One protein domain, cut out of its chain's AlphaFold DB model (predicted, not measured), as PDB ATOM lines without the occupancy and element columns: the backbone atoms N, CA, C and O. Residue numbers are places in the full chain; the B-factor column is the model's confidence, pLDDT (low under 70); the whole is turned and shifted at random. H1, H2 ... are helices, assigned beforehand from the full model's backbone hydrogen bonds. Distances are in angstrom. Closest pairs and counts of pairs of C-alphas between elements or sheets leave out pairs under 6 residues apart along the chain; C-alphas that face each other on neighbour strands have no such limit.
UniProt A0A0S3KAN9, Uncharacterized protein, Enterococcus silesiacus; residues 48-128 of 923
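Overview. This is residues 48 to 128 of the 923 residues of an uncharacterized protein of Enterococcus silesiacus (UniProt A0A0S3KAN9). Three helices of similar length make a flat up-and-down bundle: H2 and H3 run side by side as one layer, and H1 lies over the groove between them, crossing both at a shallow tilt. The long link from H1 to H2, residues 70 to 85, loops out at one end of the bundle, the short link from H2 to H3 turns at the other end, and residues 121 to 128 run on past the end of H3 toward the long link's end. The printed part has 81 residues with three named helices, in the order H1, H2, H3, and no named strand; the class is all helix, with 44 residues in the helices. The whole is compact, with a radius of gyration of the C-alphas of 12.8 A, and flat, with spans of 38 by 29 by 15 A.

Along the chain. Start at Glu 48 and go on to C-alpha 55 at (120.227, 115.528, 193.377), where H1 begins; it covers residues 55 to 69 and is 20.9 A long from first to last C-alpha. After residues 70 to 85, find C-alpha 86 at (141.506, 104.788, 197.655); from there H2 runs through residues 86 to 99, 20.0 A long. H3 covers residues 106 to 120, 21.1 A long, and ends at C-alpha 120 at (134.508, 118.346, 199.313).

Arrangement. Look first at the bundle of H1, H2 and H3, up and down, each helix running against the one before it. H1 and H2 form a helical hairpin: they touch, closest at the C-alphas of Gln 59 and Tyr 96, 6.3 A apart, and run opposite ways at a shallow tilt of 30 degrees. H2 and H3 form the second helical hairpin, opposite ways at a shallow tilt of 12 degrees; their closest C-alphas, those of Ser 99 and Ala 111, are 5.2 A apart. H1 and H3 touch too and run the same way, at a shallow tilt of 32 degrees; look at the C-alphas of Leu 55 and Arg 112, their closest, 4.6 A apart. In H1, H2 and H3 every O i to N i+4 pair is within hydrogen-bond range.

Size, cuts and confidence. The two C-alphas farthest apart are those of Ala 104 and Thr 128, at 39.6 A. The printed part has no cut. The link from H1 to H2, 16 residues, is long, and its C-alphas lie 12 to 19 A from the mean of all C-alphas; the link from H2 to H3, 6 residues, is short. In the B-factor column you will find a mean pLDDT of the printed part of 70.7, with 39 residues under 70, among them residues 72 to 77, 102 to 111 and 121 to 128; the mean is 88 in H1, 70 in H2 and 62 in H3.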
ATOM      1  N   GLU A  48     136.673 121.007 196.673       77.12
ATOM      2  CA  GLU A  48     136.428 121.678 197.970       77.12
ATOM      3  C   GLU A  48     135.335 122.759 197.919       77.12
ATOM      4  O   GLU A  48     134.714 123.076 198.931       77.12
ATOM      5  N   THR A  49     135.078 123.326 196.738       76.81
ATOM      6  CA  THR A  49     134.056 124.363 196.514       76.81
ATOM      7  C   THR A  49     132.921 123.901 195.603       76.81
ATOM      8  O   THR A  49     132.002 124.676 195.329       76.81
ATOM      9  N   TRP A  50     132.940 122.638 195.164       87.38
ATOM     10  CA  TRP A  50     131.911 122.054 194.310       87.38
ATOM     11  C   TRP A  50     130.532 122.111 194.973       87.38
ATOM     12  O   TRP A  50     130.410 122.028 196.198       87.38
ATOM     13  N   ALA A  51     129.486 122.279 194.171       80.75
ATOM     14  CA  ALA A  51     128.097 122.232 194.601       80.75
ATOM     15  C   ALA A  51     127.196 121.902 193.408       80.75
ATOM     16  O   ALA A  51     127.406 122.417 192.313       80.75
ATOM     17  N   ALA A  52     126.151 121.118 193.661       81.50
ATOM     18  CA  ALA A  52     125.101 120.801 192.702       81.50
ATOM     19  C   ALA A  52     123.753 121.384 193.157       81.50
ATOM     20  O   ALA A  52     123.432 121.393 194.353       81.50
ATOM     21  N   THR A  53     122.961 121.872 192.200       80.38
ATOM     22  CA  THR A  53     121.658 122.522 192.435       80.38
ATOM     23  C   THR A  53     120.570 121.554 192.881       80.38
ATOM     24  O   THR A  53     119.723 121.920 193.690       80.38
ATOM     25  N   ASP A  54     120.625 120.320 192.392       83.31
ATOM     26  CA  ASP A  54     119.657 119.251 192.622       83.31
ATOM     27  C   ASP A  54     120.371 117.886 192.693       83.31
ATOM     28  O   ASP A  54     121.572 117.772 192.419       83.31
ATOM     29  N   LEU A  55     119.651 116.855 193.152       81.69
ATOM     30  CA  LEU A  55     120.227 115.528 193.377       81.69
ATOM     31  C   LEU A  55     120.665 114.850 192.076       81.69
ATOM     32  O   LEU A  55     121.677 114.160 192.077       81.69
ATOM     33  N   LEU A  56     119.935 115.046 190.975       86.25
ATOM     34  CA  LEU A  56     120.238 114.388 189.703       86.25
ATOM     35  C   LEU A  56     121.560 114.909 189.131       86.25
ATOM     36  O   LEU A  56     122.399 114.117 188.701       86.25
ATOM     37  N   THR A  57     121.793 116.222 189.214       85.12
ATOM     38  CA  THR A  57     123.087 116.833 188.894       85.12
ATOM     39  C   THR A  57     124.193 116.328 189.823       85.12
ATOM     40  O   THR A  57     125.243 115.907 189.340       85.12
ATOM     41  N   ALA A  58     123.952 116.272 191.142       84.31
ATOM     42  CA  ALA A  58     124.932 115.747 192.098       84.31
ATOM     43  C   ALA A  58     125.321 114.292 191.790       84.31
ATOM     44  O   ALA A  58     126.502 113.949 191.786       84.31
ATOM     45  N   GLN A  59     124.333 113.445 191.498       88.75
ATOM     46  CA  GLN A  59     124.514 112.048 191.122       88.75
ATOM     47  C   GLN A  59     125.289 111.906 189.817       88.75
ATOM     48  O   GLN A  59     126.259 111.151 189.782       88.75
ATOM     49  N   SER A  60     124.896 112.624 188.760       89.81
ATOM     50  CA  SER A  60     125.554 112.525 187.454       89.81
ATOM     51  C   SER A  60     127.021 112.940 187.537       89.81
ATOM     52  O   SER A  60     127.895 112.176 187.137       89.81
ATOM     53  N   GLU A  61     127.311 114.100 188.133       90.81
ATOM     54  CA  GLU A  61     128.688 114.590 188.247       90.81
ATOM     55  C   GLU A  61     129.545 113.689 189.151       90.81
ATOM     56  O   GLU A  61     130.703 113.419 188.827       90.81
ATOM     57  N   THR A  62     128.974 113.150 190.237       88.94
ATOM     58  CA  THR A  62     129.676 112.190 191.108       88.94
ATOM     59  C   THR A  62     129.957 110.873 190.386       88.94
ATOM     60  O   THR A  62     131.070 110.354 190.471       88.94
ATOM     61  N   LYS A  63     128.999 110.348 189.617       92.69
ATOM     62  CA  LYS A  63     129.163 109.139 188.800       92.69
ATOM     63  C   LYS A  63     130.273 109.293 187.763       92.69
ATOM     64  O   LYS A  63     131.100 108.390 187.615       92.69
ATOM     65  N   ASP A  64     130.288 110.415 187.052       90.44
ATOM     66  CA  ASP A  64     131.264 110.690 185.996       90.44
ATOM     67  C   ASP A  64     132.664 110.883 186.595       90.44
ATOM     68  O   ASP A  64     133.637 110.289 186.113       90.44
ATOM     69  N   PHE A  65     132.756 111.605 187.720       91.56
ATOM     70  CA  PHE A  65     133.981 111.711 188.510       91.56
ATOM     71  C   PHE A  65     134.500 110.330 188.917       91.56
ATOM     72  O   PHE A  65     135.602 109.959 188.518       91.56
ATOM     73  N   LEU A  66     133.703 109.527 189.626       89.56
ATOM     74  CA  LEU A  66     134.089 108.184 190.066       89.56
ATOM     75  C   LEU A  66     134.533 107.302 188.901       89.56
ATOM     76  O   LEU A  66     135.578 106.661 188.978       89.56
ATOM     77  N   THR A  67     133.794 107.318 187.790       90.00
ATOM     78  CA  THR A  67     134.131 106.548 186.585       90.00
ATOM     79  C   THR A  67     135.512 106.927 186.039       90.00
ATOM     80  O   THR A  67     136.294 106.035 185.717       90.00
ATOM     81  N   SER A  68     135.873 108.217 186.030       88.25
ATOM     82  CA  SER A  68     137.219 108.680 185.639       88.25
ATOM     83  C   SER A  68     138.341 108.239 186.600       88.25
ATOM     84  O   SER A  68     139.512 108.140 186.216       88.25
ATOM     85  N   GLN A  69     137.998 107.943 187.857       88.56
ATOM     86  CA  GLN A  69     138.951 107.524 188.883       88.56
ATOM     87  C   GLN A  69     139.161 106.006 188.957       88.56
ATOM     88  O   GLN A  69     140.090 105.577 189.649       88.56
ATOM     89  N   LYS A  70     138.376 105.204 188.218       86.56
ATOM     90  CA  LYS A  70     138.527 103.741 188.172       86.56
ATOM     91  C   LYS A  70     139.815 103.297 187.461       86.56
ATOM     92  O   LYS A  70     140.361 104.008 186.614       86.56
ATOM     93  N   ARG A  71     140.320 102.120 187.825       81.88
ATOM     94  CA  ARG A  71     141.545 101.477 187.321       81.88
ATOM     95  C   ARG A  71     141.256 100.028 186.902       81.88
ATOM     96  O   ARG A  71     140.107  99.598 186.900       81.88
ATOM     97  N   ALA A  72     142.291  99.303 186.476       69.44
ATOM     98  CA  ALA A  72     142.150  97.976 185.866       69.44
ATOM     99  C   ALA A  72     141.760  96.851 186.849       69.44
ATOM    100  O   ALA A  72     141.281  95.808 186.410       69.44
ATOM    101  N   ASP A  73     141.966  97.043 188.155       61.28
ATOM    102  CA  ASP A  73     141.576  96.081 189.189       61.28
ATOM    103  C   ASP A  73     140.049  96.138 189.389       61.28
ATOM    104  O   ASP A  73     139.510  97.092 189.946       61.28
ATOM    105  N   THR A  74     139.332  95.128 188.892       62.00
ATOM    106  CA  THR A  74     137.862  95.058 188.966       62.00
ATOM    107  C   THR A  74     137.336  94.769 190.371       62.00
ATOM    108  O   THR A  74     136.155  95.001 190.630       62.00
ATOM    109  N   VAL A  75     138.191  94.285 191.277       50.91
ATOM    110  CA  VAL A  75     137.856  94.006 192.679       50.91
ATOM    111  C   VAL A  75     138.085  95.247 193.540       50.91
ATOM    112  O   VAL A  75     137.274  95.551 194.417       50.91
ATOM    113  N   ARG A  76     139.151  96.002 193.258       57.06
ATOM    114  CA  ARG A  76     139.479  97.279 193.901       57.06
ATOM    115  C   ARG A  76     139.543  98.400 192.857       57.06
ATOM    116  O   ARG A  76     140.634  98.843 192.497       57.06
ATOM    117  N   PRO A  77     138.388  98.913 192.389       68.44
ATOM    118  CA  PRO A  77     138.328  99.833 191.252       68.44
ATOM    119  C   PRO A  77     139.132 101.125 191.434       68.44
ATOM    120  O   PRO A  77     139.514 101.718 190.433       68.44
ATOM    121  N   TYR A  78     139.421 101.560 192.664       76.50
ATOM    122  CA  TYR A  78     140.171 102.794 192.952       76.50
ATOM    123  C   TYR A  78     141.624 102.561 193.408       76.50
ATOM    124  O   TYR A  78     142.325 103.517 193.749       76.50
ATOM    125  N   LYS A  79     142.093 101.307 193.393       63.03
ATOM    126  CA  LYS A  79     143.477 100.930 193.706       63.03
ATOM    127  C   LYS A  79     144.461 101.624 192.769       63.03
ATOM    128  O   LYS A  79     144.166 101.841 191.596       63.03
ATOM    129  N   ASP A  80     145.630 101.975 193.297       61.00
ATOM    130  CA  ASP A  80     146.691 102.681 192.570       61.00
ATOM    131  C   ASP A  80     146.236 104.013 191.929       61.00
ATOM    132  O   ASP A  80     146.833 104.496 190.960       61.00
ATOM    133  N   ASN A  81     145.197 104.670 192.473       78.12
ATOM    134  CA  ASN A  81     144.857 106.024 192.043       78.12
ATOM    135  C   ASN A  81     146.051 106.972 192.284       78.12
ATOM    136  O   ASN A  81     146.717 106.950 193.324       78.12
ATOM    137  N   ALA A  82     146.359 107.793 191.280       72.50
ATOM    138  CA  ALA A  82     147.560 108.621 191.267       72.50
ATOM    139  C   ALA A  82     147.470 109.840 192.199       72.50
ATOM    140  O   ALA A  82     148.507 110.367 192.592       72.50
ATOM    141  N   LYS A  83     146.255 110.287 192.544       75.44
ATOM    142  CA  LYS A  83     146.011 111.579 193.200       75.44
ATOM    143  C   LYS A  83     145.240 111.476 194.512       75.44
ATOM    144  O   LYS A  83     145.609 112.147 195.474       75.44
ATOM    145  N   TRP A  84     144.193 110.662 194.539       78.06
ATOM    146  CA  TRP A  84     143.290 110.530 195.680       78.06
ATOM    147  C   TRP A  84     143.620 109.281 196.494       78.06
ATOM    148  O   TRP A  84     144.142 108.304 195.947       78.06
ATOM    149  N   THR A  85     143.303 109.288 197.788       65.69
ATOM    150  CA  THR A  85     143.317 108.053 198.581       65.69
ATOM    151  C   THR A  85     142.219 107.107 198.084       65.69
ATOM    152  O   THR A  85     141.114 107.532 197.748       65.69
ATOM    153  N   GLU A  86     142.500 105.803 198.042       64.44
ATOM    154  CA  GLU A  86     141.506 104.788 197.655       64.44
ATOM    155  C   GLU A  86     140.259 104.861 198.554       64.44
ATOM    156  O   GLU A  86     139.134 104.818 198.060       64.44
ATOM    157  N   GLY A  87     140.461 105.083 199.860       58.06
ATOM    158  CA  GLY A  87     139.389 105.245 200.842       58.06
ATOM    159  C   GLY A  87     138.466 106.433 200.559       58.06
ATOM    160  O   GLY A  87     137.251 106.278 200.653       58.06
ATOM    161  N   SER A  88     138.997 107.595 200.156       65.69
ATOM    162  CA  SER A  88     138.159 108.763 199.843       65.69
ATOM    163  C   SER A  88     137.347 108.583 198.553       65.69
ATOM    164  O   SER A  88     136.182 108.974 198.501       65.69
ATOM    165  N   LEU A  89     137.893 107.897 197.543       75.38
ATOM    166  CA  LEU A  89     137.139 107.536 196.336       75.38
ATOM    167  C   LEU A  89     136.053 106.488 196.614       75.38
ATOM    168  O   LEU A  89     134.934 106.623 196.122       75.38
ATOM    169  N   MET A  90     136.345 105.484 197.445       65.00
ATOM    170  CA  MET A  90     135.344 104.512 197.900       65.00
ATOM    171  C   MET A  90     134.246 105.172 198.745       65.00
ATOM    172  O   MET A  90     133.082 104.784 198.632       65.00
ATOM    173  N   ALA A  91     134.582 106.195 199.538       59.38
ATOM    174  CA  ALA A  91     133.603 106.966 200.297       59.38
ATOM    175  C   ALA A  91     132.613 107.694 199.383       59.38
ATOM    176  O   ALA A  91     131.399 107.605 199.577       59.38
ATOM    177  N   VAL A  92     133.132 108.360 198.346       78.00
ATOM    178  CA  VAL A  92     132.317 109.044 197.337       78.00
ATOM    179  C   VAL A  92     131.472 108.046 196.526       78.00
ATOM    180  O   VAL A  92     130.303 108.334 196.278       78.00
ATOM    181  N   ASP A  93     131.988 106.855 196.183       78.38
ATOM    182  CA  ASP A  93     131.198 105.811 195.497       78.38
ATOM    183  C   ASP A  93     130.033 105.326 196.358       78.38
ATOM    184  O   ASP A  93     128.899 105.270 195.893       78.38
ATOM    185  N   LYS A  94     130.255 105.070 197.647       65.62
ATOM    186  CA  LYS A  94     129.176 104.676 198.559       65.62
ATOM    187  C   LYS A  94     128.133 105.761 198.779       65.62
ATOM    188  O   LYS A  94     126.941 105.456 198.762       65.62
ATOM    189  N   ALA A  95     128.556 107.013 198.968       67.81
ATOM    190  CA  ALA A  95     127.634 108.141 199.051       67.81
ATOM    191  C   ALA A  95     126.783 108.225 197.771       67.81
ATOM    192  O   ALA A  95     125.563 108.375 197.847       67.81
ATOM    193  N   TYR A  96     127.407 108.013 196.606       83.94
ATOM    194  CA  TYR A  96     126.730 107.898 195.319       83.94
ATOM    195  C   TYR A  96     125.733 106.728 195.273       83.94
ATOM    196  O   TYR A  96     124.550 106.991 195.056       83.94
ATOM    197  N   GLN A  97     126.128 105.483 195.568       76.88
ATOM    198  CA  GLN A  97     125.209 104.329 195.569       76.88
ATOM    199  C   GLN A  97     124.032 104.509 196.545       76.88
ATOM    200  O   GLN A  97     122.896 104.185 196.206       76.88
ATOM    201  N   SER A  98     124.279 105.057 197.740       62.00
ATOM    202  CA  SER A  98     123.232 105.341 198.731       62.00
ATOM    203  C   SER A  98     122.248 106.399 198.221       62.00
ATOM    204  O   SER A  98     121.031 106.219 198.295       62.00
ATOM    205  N   SER A  99     122.756 107.459 197.584       74.38
ATOM    206  CA  SER A  99     121.913 108.508 197.005       74.38
ATOM    207  C   SER A  99     120.940 107.983 195.940       74.38
ATOM    208  O   SER A  99     119.835 108.508 195.825       74.38
ATOM    209  N   LEU A 100     121.297 106.926 195.192       77.00
ATOM    210  CA  LEU A 100     120.430 106.323 194.166       77.00
ATOM    211  C   LEU A 100     119.144 105.707 194.746       77.00
ATOM    212  O   LEU A 100     118.177 105.532 194.011       77.00
ATOM    213  N   LYS A 101     119.118 105.397 196.051       74.81
ATOM    214  CA  LYS A 101     117.935 104.899 196.774       74.81
ATOM    215  C   LYS A 101     116.996 106.027 197.255       74.81
ATOM    216  O   LYS A 101     115.975 105.734 197.866       74.81
ATOM    217  N   SER A 102     117.339 107.304 197.050       65.75
ATOM    218  CA  SER A 102     116.637 108.439 197.676       65.75
ATOM    219  C   SER A 102     115.425 108.928 196.877       65.75
ATOM    220  O   SER A 102     115.537 109.292 195.708       65.75
ATOM    221  N   GLU A 103     114.267 109.003 197.537       59.31
ATOM    222  CA  GLU A 103     113.017 109.508 196.954       59.31
ATOM    223  C   GLU A 103     112.933 111.050 196.955       59.31
ATOM    224  O   GLU A 103     113.756 111.747 197.558       59.31
ATOM    225  N   ALA A 104     111.932 111.606 196.265       55.00
ATOM    226  CA  ALA A 104     111.751 113.049 196.090       55.00
ATOM    227  C   ALA A 104     111.440 113.808 197.400       55.00
ATOM    228  O   ALA A 104     110.843 113.275 198.330       55.00
ATOM    229  N   GLY A 105     111.786 115.100 197.444       48.50
ATOM    230  CA  GLY A 105     111.585 115.958 198.617       48.50
ATOM    231  C   GLY A 105     112.811 116.000 199.533       48.50
ATOM    232  O   GLY A 105     113.940 116.031 199.052       48.50
ATOM    233  N   ALA A 106     112.598 116.021 200.852       41.81
ATOM    234  CA  ALA A 106     113.668 116.246 201.833       41.81
ATOM    235  C   ALA A 106     114.791 115.187 201.793       41.81
ATOM    236  O   ALA A 106     115.954 115.523 202.002       41.81
ATOM    237  N   SER A 107     114.464 113.932 201.469       41.19
ATOM    238  CA  SER A 107     115.437 112.857 201.221       41.19
ATOM    239  C   SER A 107     116.356 113.158 200.035       41.19
ATOM    240  O   SER A 107     117.559 112.928 200.118       41.19
ATOM    241  N   SER A 108     115.808 113.730 198.959       50.94
ATOM    242  CA  SER A 108     116.569 114.092 197.760       50.94
ATOM    243  C   SER A 108     117.572 115.216 198.040       50.94
ATOM    244  O   SER A 108     118.750 115.109 197.693       50.94
ATOM    245  N   ASP A 109     117.147 116.260 198.760       52.38
ATOM    246  CA  ASP A 109     118.040 117.349 199.171       52.38
ATOM    247  C   ASP A 109     119.114 116.898 200.173       52.38
ATOM    248  O   ASP A 109     120.264 117.334 200.081       52.38
ATOM    249  N   LEU A 110     118.781 115.990 201.096       48.91
ATOM    250  CA  LEU A 110     119.747 115.452 202.054       48.91
ATOM    251  C   LEU A 110     120.808 114.583 201.363       48.91
ATOM    252  O   LEU A 110     122.000 114.759 201.611       48.91
ATOM    253  N   ALA A 111     120.397 113.705 200.444       56.22
ATOM    254  CA  ALA A 111     121.313 112.900 199.640       56.22
ATOM    255  C   ALA A 111     122.215 113.774 198.750       56.22
ATOM    256  O   ALA A 111     123.412 113.515 198.632       56.22
ATOM    257  N   ARG A 112     121.675 114.865 198.191       78.62
ATOM    258  CA  ARG A 112     122.439 115.865 197.433       78.62
ATOM    259  C   ARG A 112     123.510 116.524 198.301       78.62
ATOM    260  O   ARG A 112     124.659 116.625 197.879       78.62
ATOM    261  N   MET A 113     123.154 116.950 199.513       60.69
ATOM    262  CA  MET A 113     124.104 117.536 200.463       60.69
ATOM    263  C   MET A 113     125.170 116.530 200.913       60.69
ATOM    264  O   MET A 113     126.341 116.899 200.994       60.69
ATOM    265  N   LEU A 114     124.800 115.265 201.139       60.03
ATOM    266  CA  LEU A 114     125.741 114.197 201.486       60.03
ATOM    267  C   LEU A 114     126.785 113.985 200.381       60.03
ATOM    268  O   LEU A 114     127.973 113.902 200.688       60.03
ATOM    269  N   LEU A 115     126.383 113.965 199.106       71.88
ATOM    270  CA  LEU A 115     127.326 113.878 197.982       71.88
ATOM    271  C   LEU A 115     128.291 115.063 197.964       71.88
ATOM    272  O   LEU A 115     129.503 114.868 197.898       71.88
ATOM    273  N   ILE A 116     127.754 116.282 198.074       75.75
ATOM    274  CA  ILE A 116     128.530 117.528 198.063       75.75
ATOM    275  C   ILE A 116     129.585 117.530 199.172       75.75
ATOM    276  O   ILE A 116     130.765 117.728 198.894       75.75
ATOM    277  N   GLU A 117     129.197 117.252 200.415       65.88
ATOM    278  CA  GLU A 117     130.123 117.271 201.551       65.88
ATOM    279  C   GLU A 117     131.119 116.100 201.542       65.88
ATOM    280  O   GLU A 117     132.250 116.272 201.991       65.88
ATOM    281  N   THR A 118     130.754 114.936 200.986       65.38
ATOM    282  CA  THR A 118     131.696 113.809 200.819       65.38
ATOM    283  C   THR A 118     132.759 114.137 199.767       65.38
ATOM    284  O   THR A 118     133.947 113.930 199.998       65.38
ATOM    285  N   VAL A 119     132.358 114.722 198.632       79.31
ATOM    286  CA  VAL A 119     133.272 115.135 197.552       79.31
ATOM    287  C   VAL A 119     134.200 116.267 197.996       79.31
ATOM    288  O   VAL A 119     135.390 116.239 197.687       79.31
ATOM    289  N   ARG A 120     133.698 117.241 198.763       78.12
ATOM    290  CA  ARG A 120     134.508 118.346 199.313       78.12
ATOM    291  C   ARG A 120     135.626 117.886 200.250       78.12
ATOM    292  O   ARG A 120     136.580 118.630 200.442       78.12
ATOM    293  N   LYS A 121     135.510 116.679 200.808       67.00
ATOM    294  CA  LYS A 121     136.465 116.064 201.744       67.00
ATOM    295  C   LYS A 121     137.329 114.973 201.100       67.00
ATOM    296  O   LYS A 121     137.929 114.172 201.811       67.00
ATOM    297  N   LEU A 122     137.405 114.930 199.766       69.94
ATOM    298  CA  LEU A 122     138.337 114.056 199.054       69.94
ATOM    299  C   LEU A 122     139.782 114.321 199.496       69.94
ATOM    300  O   LEU A 122     140.298 115.430 199.367       69.94
ATOM    301  N   GLU A 123     140.453 113.282 199.982       60.34
ATOM    302  CA  GLU A 123     141.832 113.383 200.443       60.34
ATOM    303  C   GLU A 123     142.798 113.208 199.271       60.34
ATOM    304  O   GLU A 123     142.884 112.136 198.657       60.34
ATOM    305  N   VAL A 124     143.583 114.249 198.987       66.88
ATOM    306  CA  VAL A 124     144.795 114.074 198.183       66.88
ATOM    307  C   VAL A 124     145.820 113.259 198.971       66.88
ATOM    308  O   VAL A 124     145.971 113.399 200.183       66.88
ATOM    309  N   LYS A 125     146.567 112.431 198.245       57.97
ATOM    310  CA  LYS A 125     147.529 111.403 198.691       57.97
ATOM    311  C   LYS A 125     148.717 111.893 199.557       57.97
ATOM    312  O   LYS A 125     149.663 111.138 199.764       57.97
ATOM    313  N   THR A 126     148.705 113.145 200.022       42.28
ATOM    314  CA  THR A 126     149.835 113.850 200.659       42.28
ATOM    315  C   THR A 126     149.486 114.647 201.928       42.28
ATOM    316  O   THR A 126     150.352 115.370 202.414       42.28
ATOM    317  N   VAL A 127     148.255 114.602 202.455       40.81
ATOM    318  CA  VAL A 127     147.882 115.418 203.633       40.81
ATOM    319  C   VAL A 127     148.318 114.745 204.938       40.81
ATOM    320  O   VAL A 127     147.749 113.740 205.348       40.81
ATOM    321  N   THR A 128     149.311 115.320 205.615       36.28
ATOM    322  CA  THR A 128     149.776 114.883 206.943       36.28
ATOM    323  C   THR A 128     148.969 115.485 208.095       36.28
ATOM    324  O   THR A 128     148.700 116.683 208.103       36.28
TER     325      THR A 128